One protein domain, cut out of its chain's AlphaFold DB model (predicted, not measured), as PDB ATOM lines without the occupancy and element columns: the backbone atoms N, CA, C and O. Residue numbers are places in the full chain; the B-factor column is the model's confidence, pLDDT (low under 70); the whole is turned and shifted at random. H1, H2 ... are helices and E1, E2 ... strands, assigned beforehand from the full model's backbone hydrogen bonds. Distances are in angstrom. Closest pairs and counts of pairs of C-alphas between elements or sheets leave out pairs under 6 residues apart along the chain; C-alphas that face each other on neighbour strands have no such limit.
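This is residues 107 to 227 of the 380 residues of an uncharacterized protein of Beggiatoa alba B18LD (UniProt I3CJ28). A twisted sheet of five strands forms a wall, with H1 and H3 over one face and the short H2 at the end of H1. H4 and H5 make a corner at the E5 end of the body, where H5 grazes the sheet. The printed part has 121 residues with five named helices and five named strands, in the order H1 H2 E1 E2 E3 E4 E5 H3 H4 H5; the class is mixed, and the sheet, order E1 E2 E3 E4 E5, is antiparallel throughout. It is compact, with a radius of gyration of the C-alphas of 13.5 A and spans of 37 by 33 by 27 A.

The strands are E1, residues 128 to 135, 21.7 A long; E2, 138 to 144, 19.2 A; E3, 149 to 155, 20.2 A; E4, 158 to 165, 21.1 A; and E5, 178 to 181. C-alpha 128 stands at (-11.989, 9.873, 59.762). The helices are H1, residues 107 to 120, 19.8 A long, beginning with C-alpha 107 at (-19.307, 24.670, 55.294); H2, 122 to 126; H3, 191 to 199, 12.6 A; H4, 205 to 211; and H5, 218 to 225, ending with C-alpha 225 at (5.089, 5.864, 44.332).

The five strands form a meander, each the antiparallel neighbour of the one before, with E1 and E5 as edge strands. Within hydrogen-bond range are N 130 and O 142 at 3.1 A for E1 and E2, N 143 and O 150 at 2.9 A for E2 and E3, N 151 and O 163 at 2.9 A for E3 and E4, and N 162 and O 180 at 2.9 A for E4 and E5. H1 and H3 lie on the same face, giving two layers, helices on one face of a sheet. H1 has a height over the sheet of 7.8 A and runs slantwise to E3, at 42 degrees on the local plane; its closest C-alphas to E3 are Leu 110 and Ser 154, 6.2 A apart. H3, at a height over the sheet of 9.2 A, runs along E3, at 3 degrees on the local plane. H2 only grazes the sheet and only just touches H3, with 3 pairs of C-alphas within 8 A, the closest Leu 124 and Lys 196, 6.4 A. H4 is not on the sheet and touches H5, closest at the C-alphas of Pro 205 and Ala 221, 6.0 A. In H1, H3 and H4 every O i to N i+4 pair is within hydrogen-bond range; H5 has 3 of 4, and H2 has 0 of 1 beside 2 of 2 O i to N i+3 pairs.

The C-alphas farthest apart, of Gly 136 and Gln 210, are 38.8 A apart. The printed part has no cut. The link E4 to E5, residues 166 to 177, is long. The mean pLDDT of the printed part is 92.3, with residues 170 to 173 under 70.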
ATOM      1  N   LYS A 107     -19.048  25.874  54.489       94.06
ATOM      2  CA  LYS A 107     -19.307  24.670  55.294       94.06
ATOM      3  C   LYS A 107     -20.547  23.923  54.800       94.06
ATOM      4  O   LYS A 107     -20.509  22.700  54.725       94.06
ATOM      5  N   LYS A 108     -21.624  24.636  54.445       93.44
ATOM      6  CA  LYS A 108     -22.842  24.035  53.871       93.44
ATOM      7  C   LYS A 108     -22.540  23.306  52.562       93.44
ATOM      8  O   LYS A 108     -23.017  22.190  52.379       93.44
ATOM      9  N   GLY A 109     -21.722  23.891  51.689       93.62
ATOM     10  CA  GLY A 109     -21.317  23.258  50.429       93.62
ATOM     11  C   GLY A 109     -20.518  21.987  50.642       93.62
ATOM     12  O   GLY A 109     -20.813  20.956  50.041       93.62
ATOM     13  N   LEU A 110     -19.564  22.037  51.567       96.44
ATOM     14  CA  LEU A 110     -18.794  20.867  51.972       96.44
ATOM     15  C   LEU A 110     -19.679  19.783  52.611       96.44
ATOM     16  O   LEU A 110     -19.485  18.609  52.318       96.44
ATOM     17  N   GLN A 111     -20.670  20.153  53.428       96.19
ATOM     18  CA  GLN A 111     -21.617  19.200  54.019       96.19
ATOM     19  C   GLN A 111     -22.499  18.537  52.959       96.19
ATOM     20  O   GLN A 111     -22.608  17.318  52.944       96.19
ATOM     21  N   LYS A 112     -23.059  19.313  52.022       95.75
ATOM     22  CA  LYS A 112     -23.841  18.769  50.901       95.75
ATOM     23  C   LYS A 112     -23.018  17.788  50.064       95.75
ATOM     24  O   LYS A 112     -23.528  16.737  49.685       95.75
ATOM     25  N   PHE A 113     -21.756  18.127  49.790       96.88
ATOM     26  CA  PHE A 113     -20.834  17.223  49.107       96.88
ATOM     27  C   PHE A 113     -20.616  15.944  49.920       96.88
ATOM     28  O   PHE A 113     -20.812  14.860  49.385       96.88
ATOM     29  N   LEU A 114     -20.283  16.066  51.211       97.94
ATOM     30  CA  LEU A 114     -20.082  14.930  52.110       97.94
ATOM     31  C   LEU A 114     -21.290  13.988  52.113       97.94
ATOM     32  O   LEU A 114     -21.126  12.788  51.909       97.94
ATOM     33  N   ASP A 115     -22.492  14.525  52.313       97.75
ATOM     34  CA  ASP A 115     -23.721  13.736  52.386       97.75
ATOM     35  C   ASP A 115     -23.950  12.952  51.085       97.75
ATOM     36  O   ASP A 115     -24.215  11.749  51.126       97.75
ATOM     37  N   ALA A 116     -23.767  13.601  49.930       97.50
ATOM     38  CA  ALA A 116     -23.853  12.944  48.628       97.50
ATOM     39  C   ALA A 116     -22.772  11.862  48.454       97.50
ATOM     40  O   ALA A 116     -23.082  10.746  48.038       97.50
ATOM     41  N   SER A 117     -21.523  12.146  48.839       97.88
ATOM     42  CA  SER A 117     -20.415  11.187  48.752       97.88
ATOM     43  C   SER A 117     -20.645   9.945  49.608       97.88
ATOM     44  O   SER A 117     -20.350   8.842  49.164       97.88
ATOM     45  N   LEU A 118     -21.199  10.090  50.816       98.19
ATOM     46  CA  LEU A 118     -21.485   8.955  51.702       98.19
ATOM     47  C   LEU A 118     -22.683   8.110  51.242       98.19
ATOM     48  O   LEU A 118     -22.827   6.970  51.695       98.19
ATOM     49  N   ILE A 119     -23.548   8.664  50.387       98.19
ATOM     50  CA  ILE A 119     -24.623   7.930  49.709       98.19
ATOM     51  C   ILE A 119     -24.057   7.170  48.506       98.19
ATOM     52  O   ILE A 119     -24.309   5.973  48.379       98.19
ATOM     53  N   ASN A 120     -23.283   7.848  47.655       97.81
ATOM     54  CA  ASN A 120     -22.724   7.273  46.428       97.81
ATOM     55  C   ASN A 120     -21.637   6.225  46.710       97.81
ATOM     56  O   ASN A 120     -21.572   5.205  46.029       97.81
ATOM     57  N   TYR A 121     -20.807   6.473  47.727       98.06
ATOM     58  CA  TYR A 121     -19.650   5.658  48.101       98.06
ATOM     59  C   TYR A 121     -19.619   5.426  49.623       98.06
ATOM     60  O   TYR A 121     -18.835   6.059  50.345       98.06
ATOM     61  N   PRO A 122     -20.478   4.533  50.156       98.19
ATOM     62  CA  PRO A 122     -20.595   4.282  51.594       98.19
ATOM     63  C   PRO A 122     -19.292   3.857  52.283       98.19
ATOM     64  O   PRO A 122     -19.158   4.046  53.491       98.19
ATOM     65  N   GLU A 123     -18.322   3.314  51.546       98.25
ATOM     66  CA  GLU A 123     -16.995   2.936  52.040       98.25
ATOM     67  C   GLU A 123     -16.224   4.129  52.610       98.25
ATOM     68  O   GLU A 123     -15.401   3.948  53.504       98.25
ATOM     69  N   LEU A 124     -16.518   5.358  52.171       98.06
ATOM     70  CA  LEU A 124     -15.926   6.576  52.735       98.06
ATOM     71  C   LEU A 124     -16.277   6.777  54.219       98.06
ATOM     72  O   LEU A 124     -15.563   7.497  54.915       98.06
ATOM     73  N   LYS A 125     -17.311   6.099  54.745       97.75
ATOM     74  CA  LYS A 125     -17.645   6.103  56.183       97.75
ATOM     75  C   LYS A 125     -16.549   5.489  57.059       97.75
ATOM     76  O   LYS A 125     -16.561   5.709  58.265       97.75
ATOM     77  N   GLN A 126     -15.621   4.723  56.479       97.06
ATOM     78  CA  GLN A 126     -14.468   4.184  57.207       97.06
ATOM     79  C   GLN A 126     -13.370   5.233  57.442       97.06
ATOM     80  O   GLN A 126     -12.472   5.019  58.256       97.06
ATOM     81  N   CYS A 127     -13.403   6.348  56.707       97.44
ATOM     82  CA  CYS A 127     -12.464   7.439  56.896       97.44
ATOM     83  C   CYS A 127     -12.799   8.217  58.173       97.44
ATOM     84  O   CYS A 127     -13.961   8.395  58.533       97.44
ATOM     85  N   THR A 128     -11.774   8.769  58.819       96.62
ATOM     86  CA  THR A 128     -11.989   9.873  59.762       96.62
ATOM     87  C   THR A 128     -12.357  11.115  58.960       96.62
ATOM     88  O   THR A 128     -11.617  11.494  58.046       96.62
ATOM     89  N   ILE A 129     -13.502  11.719  59.281       97.00
ATOM     90  CA  ILE A 129     -14.059  12.867  58.561       97.00
ATOM     91  C   ILE A 129     -14.094  14.075  59.493       97.00
ATOM     92  O   ILE A 129     -14.759  14.034  60.525       97.00
ATOM     93  N   ASP A 130     -13.416  15.158  59.106       94.69
ATOM     94  CA  ASP A 130     -13.308  16.373  59.920       94.69
ATOM     95  C   ASP A 130     -13.638  17.633  59.113       94.69
ATOM     96  O   ASP A 130     -13.155  17.811  57.993       94.69
ATOM     97  N   PHE A 131     -14.355  18.573  59.734       93.81
ATOM     98  CA  PHE A 131     -14.432  19.958  59.265       93.81
ATOM     99  C   PHE A 131     -13.442  20.821  60.038       93.81
ATOM    100  O   PHE A 131     -13.524  20.920  61.262       93.81
ATOM    101  N   LYS A 132     -12.537  21.501  59.332       90.50
ATOM    102  CA  LYS A 132     -11.585  22.439  59.942       90.50
ATOM    103  C   LYS A 132     -11.787  23.845  59.401       90.50
ATOM    104  O   LYS A 132     -11.749  24.055  58.195       90.50
ATOM    105  N   CYS A 133     -11.967  24.807  60.302       87.12
ATOM    106  CA  CYS A 133     -11.908  26.227  59.975       87.12
ATOM    107  C   CYS A 133     -10.444  26.674  60.051       87.12
ATOM    108  O   CYS A 133      -9.849  26.590  61.125       87.12
ATOM    109  N   GLN A 134      -9.850  27.107  58.937       80.31
ATOM    110  CA  GLN A 134      -8.449  27.557  58.932       80.31
ATOM    111  C   GLN A 134      -8.342  29.040  59.279       80.31
ATOM    112  O   GLN A 134      -7.554  29.413  60.141       80.31
ATOM    113  N   PHE A 135      -9.131  29.879  58.604       79.06
ATOM    114  CA  PHE A 135      -9.117  31.326  58.781       79.06
ATOM    115  C   PHE A 135     -10.470  31.919  58.388       79.06
ATOM    116  O   PHE A 135     -10.979  31.644  57.302       79.06
ATOM    117  N   GLY A 136     -11.044  32.750  59.258       81.88
ATOM    118  CA  GLY A 136     -12.318  33.417  58.998       81.88
ATOM    119  C   GLY A 136     -13.475  32.437  58.769       81.88
ATOM    120  O   GLY A 136     -13.912  31.754  59.687       81.88
ATOM    121  N   ASP A 137     -14.021  32.423  57.556       82.81
ATOM    122  CA  ASP A 137     -15.072  31.515  57.076       82.81
ATOM    123  C   ASP A 137     -14.567  30.428  56.126       82.81
ATOM    124  O   ASP A 137     -15.384  29.707  55.558       82.81
ATOM    125  N   SER A 138     -13.250  30.291  55.958       87.50
ATOM    126  CA  SER A 138     -12.687  29.237  55.124       87.50
ATOM    127  C   SER A 138     -12.684  27.899  55.847       87.50
ATOM    128  O   SER A 138     -11.908  27.672  56.785       87.50
ATOM    129  N   TYR A 139     -13.559  27.012  55.377       91.88
ATOM    130  CA  TYR A 139     -13.683  25.643  55.862       91.88
ATOM    131  C   TYR A 139     -13.025  24.653  54.906       91.88
ATOM    132  O   TYR A 139     -13.033  24.818  53.687       91.88
ATOM    133  N   PHE A 140     -12.514  23.577  55.495       94.25
ATOM    134  CA  PHE A 140     -11.983  22.424  54.793       94.25
ATOM    135  C   PHE A 140     -12.679  21.160  55.272       94.25
ATOM    136  O   PHE A 140     -12.857  20.981  56.481       94.25
ATOM    137  N   LEU A 141     -13.031  20.287  54.333       96.62
ATOM    138  CA  LEU A 141     -13.506  18.936  54.614       96.62
ATOM    139  C   LEU A 141     -12.353  17.965  54.409       96.62
ATOM    140  O   LEU A 141     -11.782  17.893  53.325       96.62
ATOM    141  N   TRP A 142     -12.026  17.212  55.444       96.12
ATOM    142  CA  TRP A 142     -10.976  16.209  55.398       96.12
ATOM    143  C   TRP A 142     -11.575  14.817  55.411       96.12
ATOM    144  O   TRP A 142     -12.412  14.523  56.259       96.12
ATOM    145  N   PHE A 143     -11.063  13.954  54.541       97.12
ATOM    146  CA  PHE A 143     -11.202  12.508  54.648       97.12
ATOM    147  C   PHE A 143      -9.818  11.922  54.908       97.12
ATOM    148  O   PHE A 143      -8.880  12.211  54.162       97.12
ATOM    149  N   LYS A 144      -9.678  11.108  55.956       95.94
ATOM    150  CA  LYS A 144      -8.394  10.519  56.356       95.94
ATOM    151  C   LYS A 144      -8.509   9.022  56.582       95.94
ATOM    152  O   LYS A 144      -9.477   8.545  57.173       95.94
ATOM    153  N   THR A 145      -7.486   8.295  56.168       95.56
ATOM    154  CA  THR A 145      -7.216   6.918  56.602       95.56
ATOM    155  C   THR A 145      -5.958   6.911  57.465       95.56
ATOM    156  O   THR A 145      -5.509   7.967  57.889       95.56
ATOM    157  N   GLN A 146      -5.371   5.747  57.748       91.50
ATOM    158  CA  GLN A 146      -4.111   5.677  58.495       91.50
ATOM    159  C   GLN A 146      -2.936   6.312  57.728       91.50
ATOM    160  O   GLN A 146      -2.066   6.927  58.334       91.50
ATOM    161  N   ASN A 147      -2.923   6.179  56.397       91.25
ATOM    162  CA  ASN A 147      -1.750   6.485  55.572       91.25
ATOM    163  C   ASN A 147      -2.044   7.478  54.440       91.25
ATOM    164  O   ASN A 147      -1.193   7.683  53.584       91.25
ATOM    165  N   ARG A 148      -3.258   8.029  54.340       94.50
ATOM    166  CA  ARG A 148      -3.651   8.929  53.244       94.50
ATOM    167  C   ARG A 148      -4.706   9.924  53.701       94.50
ATOM    168  O   ARG A 148      -5.475   9.645  54.621       94.50
ATOM    169  N   ALA A 149      -4.782  11.054  53.009       95.81
ATOM    170  CA  ALA A 149      -5.863  12.018  53.174       95.81
ATOM    171  C   ALA A 149      -6.262  12.676  51.837       95.81
ATOM    172  O   ALA A 149      -5.432  12.762  50.930       95.81
ATOM    173  N   CYS A 150      -7.509  13.151  51.716       96.12
ATOM    174  CA  CYS A 150      -7.857  14.292  50.844       96.12
ATOM    175  C   CYS A 150      -8.424  15.422  51.705       96.12
ATOM    176  O   CYS A 150      -9.123  15.191  52.696       96.12
ATOM    177  N   CYS A 151      -8.109  16.644  51.294       95.44
ATOM    178  CA  CYS A 151      -8.674  17.880  51.796       95.44
ATOM    179  C   CYS A 151      -9.469  18.549  50.684       95.44
ATOM    180  O   CYS A 151      -8.929  18.772  49.604       95.44
ATOM    181  N   LEU A 152     -10.720  18.902  50.946       96.31
ATOM    182  CA  LEU A 152     -11.550  19.655  50.024       96.31
ATOM    183  C   LEU A 152     -11.741  21.071  50.534       96.31
ATOM    184  O   LEU A 152     -11.999  21.292  51.719       96.31
ATOM    185  N   ARG A 153     -11.709  22.012  49.598       94.69
ATOM    186  CA  ARG A 153     -12.078  23.404  49.811       94.69
ATOM    187  C   ARG A 153     -13.315  23.734  48.991       94.69
ATOM    188  O   ARG A 153     -13.417  23.351  47.825       94.69
ATOM    189  N   SER A 154     -14.229  24.488  49.593       92.44
ATOM    190  CA  SER A 154     -15.364  25.064  48.882       92.44
ATOM    191  C   SER A 154     -15.223  26.573  48.764       92.44
ATOM    192  O   SER A 154     -14.721  27.222  49.672       92.44
ATOM    193  N   VAL A 155     -15.694  27.123  47.649       88.12
ATOM    194  CA  VAL A 155     -15.951  28.553  47.481       88.12
ATOM    195  C   VAL A 155     -17.356  28.682  46.912       88.12
ATOM    196  O   VAL A 155     -17.717  27.971  45.976       88.12
ATOM    197  N   ASN A 156     -18.170  29.576  47.480       84.44
ATOM    198  CA  ASN A 156     -19.553  29.809  47.038       84.44
ATOM    199  C   ASN A 156     -20.390  28.519  46.927       84.44
ATOM    200  O   ASN A 156     -21.085  28.312  45.934       84.44
ATOM    201  N   ASN A 157     -20.316  27.649  47.940       85.12
ATOM    202  CA  ASN A 157     -21.082  26.397  48.008       85.12
ATOM    203  C   ASN A 157     -20.733  25.372  46.901       85.12
ATOM    204  O   ASN A 157     -21.495  24.436  46.670       85.12
ATOM    205  N   ARG A 158     -19.590  25.530  46.216       88.50
ATOM    206  CA  ARG A 158     -19.054  24.572  45.233       88.50
ATOM    207  C   ARG A 158     -17.671  24.109  45.652       88.50
ATOM    208  O   ARG A 158     -16.927  24.901  46.229       88.50
ATOM    209  N   ILE A 159     -17.334  22.844  45.418       92.88
ATOM    210  CA  ILE A 159     -15.978  22.349  45.678       92.88
ATOM    211  C   ILE A 159     -15.068  22.921  44.606       92.88
ATOM    212  O   ILE A 159     -15.211  22.541  43.457       92.88
ATOM    213  N   CYS A 160     -14.137  23.796  44.971       91.44
ATOM    214  CA  CYS A 160     -13.224  24.404  44.002       91.44
ATOM    215  C   CYS A 160     -11.894  23.649  43.892       91.44
ATOM    216  O   CYS A 160     -11.208  23.767  42.876       91.44
ATOM    217  N   GLN A 161     -11.512  22.903  44.936       94.75
ATOM    218  CA  GLN A 161     -10.220  22.225  45.030       94.75
ATOM    219  C   GLN A 161     -10.321  20.960  45.911       94.75
ATOM    220  O   GLN A 161     -10.913  21.034  46.989       94.75
ATOM    221  N   CYS A 162      -9.728  19.829  45.499       96.00
ATOM    222  CA  CYS A 162      -9.352  18.711  46.394       96.00
ATOM    223  C   CYS A 162      -7.850  18.453  46.279       96.00
ATOM    224  O   CYS A 162      -7.303  18.332  45.186       96.00
ATOM    225  N   GLU A 163      -7.194  18.366  47.423       95.38
ATOM    226  CA  GLU A 163      -5.764  18.128  47.568       95.38
ATOM    227  C   GLU A 163      -5.548  16.748  48.182       95.38
ATOM    228  O   GLU A 163      -6.212  16.394  49.156       95.38
ATOM    229  N   PHE A 164      -4.599  15.983  47.647       95.81
ATOM    230  CA  PHE A 164      -4.361  14.598  48.042       95.81
ATOM    231  C   PHE A 164      -3.009  14.452  48.737       95.81
ATOM    232  O   PHE A 164      -1.984  14.935  48.254       95.81
ATOM    233  N   TYR A 165      -2.989  13.754  49.870       94.31
ATOM    234  CA  TYR A 165      -1.832  13.643  50.757       94.31
ATOM    235  C   TYR A 165      -1.535  12.184  51.093       94.31
ATOM    236  O   TYR A 165      -2.447  11.374  51.260       94.31
ATOM    237  N   SER A 166      -0.250  11.866  51.241       90.69
ATOM    238  CA  SER A 166       0.249  10.529  51.599       90.69
ATOM    239  C   SER A 166       0.518  10.312  53.082       90.69
ATOM    240  O   SER A 166       1.015   9.253  53.432       90.69
ATOM    241  N   ASP A 167       0.208  11.288  53.933       85.94
ATOM    242  CA  ASP A 167       0.202  11.108  55.384       85.94
ATOM    243  C   ASP A 167      -1.152  11.591  55.913       85.94
ATOM    244  O   ASP A 167      -1.705  12.577  55.415       85.94
ATOM    245  N   ALA A 168      -1.685  10.896  56.917       77.44
ATOM    246  CA  ALA A 168      -2.916  11.283  57.604       77.44
ATOM    247  C   ALA A 168      -2.705  12.442  58.589       77.44
ATOM    248  O   ALA A 168      -3.641  13.195  58.890       77.44
ATOM    249  N   ASP A 169      -1.467  12.582  59.074       70.06
ATOM    250  CA  ASP A 169      -1.085  13.608  60.027       70.06
ATOM    251  C   ASP A 169      -1.015  14.970  59.344       70.06
ATOM    252  O   ASP A 169      -0.114  15.321  58.573       70.06
ATOM    253  N   TRP A 170      -2.056  15.734  59.648       62.59
ATOM    254  CA  TRP A 170      -2.208  17.115  59.265       62.59
ATOM    255  C   TRP A 170      -1.232  17.987  60.047       62.59
ATOM    256  O   TRP A 170      -1.388  18.220  61.243       62.59
ATOM    257  N   ASP A 171      -0.299  18.561  59.313       60.88
ATOM    258  CA  ASP A 171       0.269  19.861  59.598       60.88
ATOM    259  C   ASP A 171       0.159  20.628  58.275       60.88
ATOM    260  O   ASP A 171       0.529  20.097  57.228       60.88
ATOM    261  N   SER A 172      -0.367  21.858  58.314       54.94
ATOM    262  CA  SER A 172      -0.491  22.809  57.188       54.94
ATOM    263  C   SER A 172       0.779  23.022  56.350       54.94
ATOM    264  O   SER A 172       0.771  23.745  55.360       54.94
ATOM    265  N   SER A 173       1.889  22.436  56.768       62.44
ATOM    266  CA  SER A 173       3.180  22.483  56.115       62.44
ATOM    267  C   SER A 173       3.479  21.301  55.187       62.44
ATOM    268  O   SER A 173       4.448  21.386  54.429       62.44
ATOM    269  N   ASN A 174       2.671  20.233  55.207       71.44
ATOM    270  CA  ASN A 174       2.802  19.122  54.268       71.44
ATOM    271  C   ASN A 174       2.307  19.544  52.882       71.44
ATOM    272  O   ASN A 174       1.190  20.027  52.719       71.44
ATOM    273  N   ARG A 175       3.137  19.329  51.861       84.88
ATOM    274  CA  ARG A 175       2.764  19.586  50.469       84.88
ATOM    275  C   ARG A 175       1.846  18.474  49.959       84.88
ATOM    276  O   ARG A 175       2.181  17.296  50.101       84.88
ATOM    277  N   ALA A 176       0.728  18.846  49.338       91.81
ATOM    278  CA  ALA A 176      -0.126  17.902  48.622       91.81
ATOM    279  C   ALA A 176       0.674  17.192  47.518       91.81
ATOM    280  O   ALA A 176       1.486  17.819  46.833       91.81
ATOM    281  N   LEU A 177       0.449  15.888  47.342       93.19
ATOM    282  CA  LEU A 177       1.040  15.115  46.250       93.19
ATOM    283  C   LEU A 177       0.562  15.630  44.895       93.19
ATOM    284  O   LEU A 177       1.360  15.756  43.968       93.19
ATOM    285  N   PHE A 178      -0.735  15.911  44.819       94.25
ATOM    286  CA  PHE A 178      -1.421  16.477  43.672       94.25
ATOM    287  C   PHE A 178      -2.721  17.142  44.119       94.25
ATOM    288  O   PHE A 178      -3.250  16.860  45.199       94.25
ATOM    289  N   ASP A 179      -3.224  18.024  43.270       94.25
ATOM    290  CA  ASP A 179      -4.431  18.800  43.470       94.25
ATOM    291  C   ASP A 179      -5.327  18.753  42.228       94.25
ATOM    292  O   ASP A 179      -4.877  18.718  41.083       94.25
ATOM    293  N   LEU A 180      -6.631  18.729  42.476       93.75
ATOM    294  CA  LEU A 180      -7.671  18.790  41.464       93.75
ATOM    295  C   LEU A 180      -8.452  20.078  41.645       93.75
ATOM    296  O   LEU A 180      -8.987  20.323  42.723       93.75
ATOM    297  N   PHE A 181      -8.548  20.864  40.578       91.06
ATOM    298  CA  PHE A 181      -9.417  22.035  40.509       91.06
ATOM    299  C   PHE A 181     -10.694  21.658  39.769       91.06
ATOM    300  O   PHE A 181     -10.602  21.009  38.728       91.06
ATOM    301  N   GLU A 182     -11.859  22.080  40.273       85.25
ATOM    302  CA  GLU A 182     -13.180  21.750  39.695       85.25
ATOM    303  C   GLU A 182     -13.219  21.988  38.181       85.25
ATOM    304  O   GLU A 182     -13.653  21.130  37.424       85.25
ATOM    305  N   GLU A 183     -12.669  23.118  37.735       86.00
ATOM    306  CA  GLU A 183     -12.620  23.534  36.326       86.00
ATOM    307  C   GLU A 183     -11.809  22.601  35.408       86.00
ATOM    308  O   GLU A 183     -11.950  22.664  34.189       86.00
ATOM    309  N   LYS A 184     -10.942  21.755  35.978       88.25
ATOM    310  CA  LYS A 184     -10.106  20.794  35.244       88.25
ATOM    311  C   LYS A 184     -10.661  19.372  35.284       88.25
ATOM    312  O   LYS A 184     -10.150  18.519  34.561       88.25
ATOM    313  N   VAL A 185     -11.661  19.107  36.125       88.12
ATOM    314  CA  VAL A 185     -12.317  17.799  36.215       88.12
ATOM    315  C   VAL A 185     -13.454  17.764  35.188       88.12
ATOM    316  O   VAL A 185     -14.309  18.651  35.214       88.12
ATOM    317  N   PRO A 186     -13.496  16.779  34.270       92.12
ATOM    318  CA  PRO A 186     -14.616  16.625  33.349       92.12
ATOM    319  C   PRO A 186     -15.950  16.539  34.092       92.12
ATOM    320  O   PRO A 186     -16.050  15.886  35.129       92.12
ATOM    321  N   HIS A 187     -16.983  17.190  33.554       88.25
ATOM    322  CA  HIS A 187     -18.289  17.312  34.214       88.25
ATOM    323  C   HIS A 187     -18.977  15.973  34.515       88.25
ATOM    324  O   HIS A 187     -19.825  15.909  35.400       88.25
ATOM    325  N   ASP A 188     -18.643  14.925  33.768       89.88
ATOM    326  CA  ASP A 188     -19.169  13.571  33.910       89.88
ATOM    327  C   ASP A 188     -18.382  12.711  34.910       89.88
ATOM    328  O   ASP A 188     -18.807  11.597  35.217       89.88
ATOM    329  N   VAL A 189     -17.262  13.212  35.446       91.38
ATOM    330  CA  VAL A 189     -16.435  12.480  36.407       91.38
ATOM    331  C   VAL A 189     -16.743  12.938  37.838       91.38
ATOM    332  O   VAL A 189     -16.391  14.055  38.224       91.38
ATOM    333  N   PRO A 190     -17.364  12.079  38.665       92.62
ATOM    334  CA  PRO A 190     -17.679  12.408  40.050       92.62
ATOM    335  C   PRO A 190     -16.400  12.509  40.900       92.62
ATOM    336  O   PRO A 190     -15.632  11.554  41.010       92.62
ATOM    337  N   LEU A 191     -16.148  13.672  41.514       94.12
ATOM    338  CA  LEU A 191     -14.939  13.918  42.321       94.12
ATOM    339  C   LEU A 191     -14.820  12.962  43.524       94.12
ATOM    340  O   LEU A 191     -13.723  12.536  43.884       94.12
ATOM    341  N   ASP A 192     -15.945  12.601  44.131       95.62
ATOM    342  CA  ASP A 192     -16.047  11.646  45.235       95.62
ATOM    343  C   ASP A 192     -15.608  10.225  44.848       95.62
ATOM    344  O   ASP A 192     -15.057   9.516  45.693       95.62
ATOM    345  N   LEU A 193     -15.703   9.845  43.568       96.69
ATOM    346  CA  LEU A 193     -15.130   8.591  43.067       96.69
ATOM    347  C   LEU A 193     -13.600   8.592  43.145       96.69
ATOM    348  O   LEU A 193     -12.996   7.600  43.545       96.69
ATOM    349  N   ILE A 194     -12.963   9.714  42.799       96.75
ATOM    350  CA  ILE A 194     -11.500   9.849  42.865       96.75
ATOM    351  C   ILE A 194     -11.039   9.763  44.324       96.75
ATOM    352  O   ILE A 194     -10.055   9.089  44.633       96.75
ATOM    353  N   ILE A 195     -11.782  10.397  45.238       97.56
ATOM    354  CA  ILE A 195     -11.527  10.329  46.683       97.56
ATOM    355  C   ILE A 195     -11.659   8.886  47.183       97.56
ATOM    356  O   ILE A 195     -10.778   8.410  47.901       97.56
ATOM    357  N   LYS A 196     -12.705   8.165  46.763       98.06
ATOM    358  CA  LYS A 196     -12.905   6.746  47.080       98.06
ATOM    359  C   LYS A 196     -11.744   5.890  46.576       98.06
ATOM    360  O   LYS A 196     -11.188   5.115  47.350       98.06
ATOM    361  N   TYR A 197     -11.318   6.054  45.326       98.31
ATOM    362  CA  TYR A 197     -10.178   5.302  44.791       98.31
ATOM    363  C   TYR A 197      -8.883   5.589  45.546       98.31
ATOM    364  O   TYR A 197      -8.121   4.670  45.855       98.31
ATOM    365  N   TRP A 198      -8.644   6.853  45.893       97.62
ATOM    366  CA  TRP A 198      -7.467   7.241  46.655       97.62
ATOM    367  C   TRP A 198      -7.456   6.656  48.071       97.62
ATOM    368  O   TRP A 198      -6.433   6.119  48.503       97.62
ATOM    369  N   LEU A 199      -8.563   6.776  48.805       97.75
ATOM    370  CA  LEU A 199      -8.608   6.479  50.239       97.75
ATOM    371  C   LEU A 199      -9.042   5.052  50.555       97.75
ATOM    372  O   LEU A 199      -8.496   4.444  51.471       97.75
ATOM    373  N   CYS A 200     -10.016   4.521  49.823       97.75
ATOM    374  CA  CYS A 200     -10.603   3.213  50.099       97.75
ATOM    375  C   CYS A 200      -9.937   2.114  49.270       97.75
ATOM    376  O   CYS A 200      -9.585   1.074  49.821       97.75
ATOM    377  N   ASP A 201      -9.694   2.363  47.980       98.06
ATOM    378  CA  ASP A 201      -9.120   1.343  47.082       98.06
ATOM    379  C   ASP A 201      -7.592   1.389  47.018       98.06
ATOM    380  O   ASP A 201      -6.960   0.564  46.361       98.06
ATOM    381  N   ASN A 202      -6.987   2.346  47.720       96.75
ATOM    382  CA  ASN A 202      -5.547   2.548  47.786       96.75
ATOM    383  C   ASN A 202      -4.867   2.721  46.415       96.75
ATOM    384  O   ASN A 202      -3.679   2.416  46.276       96.75
ATOM    385  N   PHE A 203      -5.568   3.287  45.424       98.00
ATOM    386  CA  PHE A 203      -4.985   3.553  44.107       98.00
ATOM    387  C   PHE A 203      -3.739   4.422  44.241       98.00
ATOM    388  O   PHE A 203      -3.754   5.464  44.897       98.00
ATOM    389  N   MET A 204      -2.651   3.990  43.625       96.88
ATOM    390  CA  MET A 204      -1.464   4.807  43.440       96.88
ATOM    391  C   MET A 204      -1.724   5.860  42.344       96.88
ATOM    392  O   MET A 204      -2.588   5.651  41.487       96.88
ATOM    393  N   PRO A 205      -1.016   7.000  42.352       96.88
ATOM    394  CA  PRO A 205      -1.125   8.033  41.320       96.88
ATOM    395  C   PRO A 205      -1.190   7.534  39.864       96.88
ATOM    396  O   PRO A 205      -2.064   7.946  39.112       96.88
ATOM    397  N   SER A 206      -0.331   6.601  39.476       97.38
ATOM    398  CA  SER A 206      -0.272   5.958  38.161       97.38
ATOM    399  C   SER A 206      -1.522   5.138  37.846       97.38
ATOM    400  O   SER A 206      -1.976   5.125  36.706       97.38
ATOM    401  N   GLN A 207      -2.131   4.497  38.847       98.19
ATOM    402  CA  GLN A 207      -3.407   3.796  38.678       98.19
ATOM    403  C   GLN A 207      -4.547   4.794  38.448       98.19
ATOM    404  O   GLN A 207      -5.415   4.545  37.614       98.19
ATOM    405  N   LEU A 208      -4.523   5.948  39.129       97.25
ATOM    406  CA  LEU A 208      -5.460   7.043  38.855       97.25
ATOM    407  C   LEU A 208      -5.262   7.601  37.438       97.25
ATOM    408  O   LEU A 208      -6.248   7.841  36.755       97.25
ATOM    409  N   GLU A 209      -4.024   7.762  36.963       96.62
ATOM    410  CA  GLU A 209      -3.739   8.236  35.594       96.62
ATOM    411  C   GLU A 209      -4.174   7.239  34.513       96.62
ATOM    412  O   GLU A 209      -4.627   7.641  33.442       96.62
ATOM    413  N   GLN A 210      -4.063   5.937  34.787       97.19
ATOM    414  CA  GLN A 210      -4.565   4.889  33.896       97.19
ATOM    415  C   GLN A 210      -6.096   4.855  33.861       97.19
ATOM    416  O   GLN A 210      -6.678   4.629  32.802       97.19
ATOM    417  N   HIS A 211      -6.745   5.076  35.008       97.06
ATOM    418  CA  HIS A 211      -8.201   5.047  35.108       97.06
ATOM    419  C   HIS A 211      -8.851   6.323  34.555       97.06
ATOM    420  O   HIS A 211      -9.872   6.264  33.876       97.06
ATOM    421  N   PHE A 212      -8.246   7.480  34.815       95.50
ATOM    422  CA  PHE A 212      -8.724   8.788  34.387       95.50
ATOM    423  C   PHE A 212      -7.718   9.392  33.403       95.50
ATOM    424  O   PHE A 212      -6.790  10.084  33.800       95.50
ATOM    425  N   LEU A 213      -7.897   9.169  32.097       93.44
ATOM    426  CA  LEU A 213      -6.903   9.570  31.082       93.44
ATOM    427  C   LEU A 213      -6.578  11.080  31.062       93.44
ATOM    428  O   LEU A 213      -5.481  11.480  30.658       93.44
ATOM    429  N   TRP A 214      -7.525  11.914  31.503       94.81
ATOM    430  CA  TRP A 214      -7.364  13.364  31.649       94.81
ATOM    431  C   TRP A 214      -6.537  13.754  32.885       94.81
ATOM    432  O   TRP A 214      -5.967  14.844  32.925       94.81
ATOM    433  N   PHE A 215      -6.458  12.878  33.887       94.38
ATOM    434  CA  PHE A 215      -5.754  13.123  35.134       94.38
ATOM    435  C   PHE A 215      -4.236  13.089  34.926       94.38
ATOM    436  O   PHE A 215      -3.694  12.296  34.143       94.38
ATOM    437  N   LYS A 216      -3.550  13.986  35.640       93.81
ATOM    438  CA  LYS A 216      -2.092  14.066  35.733       93.81
ATOM    439  C   LYS A 216      -1.724  14.327  37.183       93.81
ATOM    440  O   LYS A 216      -1.988  15.411  37.697       93.81
ATOM    441  N   ALA A 217      -1.092  13.356  37.830       92.50
ATOM    442  CA  ALA A 217      -0.715  13.462  39.236       92.50
ATOM    443  C   ALA A 217       0.520  14.356  39.446       92.50
ATOM    444  O   ALA A 217       0.811  14.810  40.548       92.50
ATOM    445  N   GLY A 218       1.278  14.618  38.383       93.88
ATOM    446  CA  GLY A 218       2.472  15.449  38.449       93.88
ATOM    447  C   GLY A 218       3.660  14.765  39.134       93.88
ATOM    448  O   GLY A 218       3.630  13.607  39.549       93.88
ATOM    449  N   LYS A 219       4.773  15.500  39.215       94.69
ATOM    450  CA  LYS A 219       6.081  14.937  39.581       94.69
ATOM    451  C   LYS A 219       6.146  14.401  41.013       94.69
ATOM    452  O   LYS A 219       6.772  13.368  41.235       94.69
ATOM    453  N   LEU A 220       5.538  15.088  41.988       94.88
ATOM    454  CA  LEU A 220       5.647  14.684  43.397       94.88
ATOM    455  C   LEU A 220       4.996  13.321  43.638       94.88
ATOM    456  O   LEU A 220       5.529  12.496  44.378       94.88
ATOM    457  N   ALA A 221       3.868  13.084  42.976       95.69
ATOM    458  CA  ALA A 221       3.138  11.836  43.050       95.69
ATOM    459  C   ALA A 221       3.980  10.648  42.546       95.69
ATOM    460  O   ALA A 221       4.001   9.603  43.189       95.69
ATOM    461  N   HIS A 222       4.770  10.837  41.484       95.19
ATOM    462  CA  HIS A 222       5.707   9.816  41.007       95.19
ATOM    463  C   HIS A 222       6.810   9.497  42.032       95.19
ATOM    464  O   HIS A 222       7.098   8.334  42.304       95.19
ATOM    465  N   TYR A 223       7.399  10.518  42.668       95.69
ATOM    466  CA  TYR A 223       8.362  10.294  43.755       95.69
ATOM    467  C   TYR A 223       7.736   9.556  44.939       95.69
ATOM    468  O   TYR A 223       8.398   8.723  45.557       95.69
ATOM    469  N   TYR A 224       6.474   9.844  45.256       94.62
ATOM    470  CA  TYR A 224       5.738   9.125  46.290       94.62
ATOM    471  C   TYR A 224       5.596   7.633  45.968       94.62
ATOM    472  O   TYR A 224       5.915   6.813  46.826       94.62
ATOM    473  N   GLU A 225       5.212   7.272  44.742       95.19
ATOM    474  CA  GLU A 225       5.089   5.864  44.332       95.19
ATOM    475  C   GLU A 225       6.393   5.080  44.455       95.19
ATOM    476  O   GLU A 225       6.389   3.906  44.813       95.19
ATOM    477  N   LEU A 226       7.523   5.742  44.200       96.25
ATOM    478  CA  LEU A 226       8.853   5.149  44.326       96.25
ATOM    479  C   LEU A 226       9.359   5.077  45.778       96.25
ATOM    480  O   LEU A 226      10.508   4.696  45.999       96.25
ATOM    481  N   GLY A 227       8.561   5.494  46.769       94.81
ATOM    482  CA  GLY A 227       8.985   5.582  48.170       94.81
ATOM    483  C   GLY A 227       9.991   6.710  48.442       94.81
ATOM    484  O   GLY A 227      10.657   6.719  49.474       94.81
TER     485      GLY A 227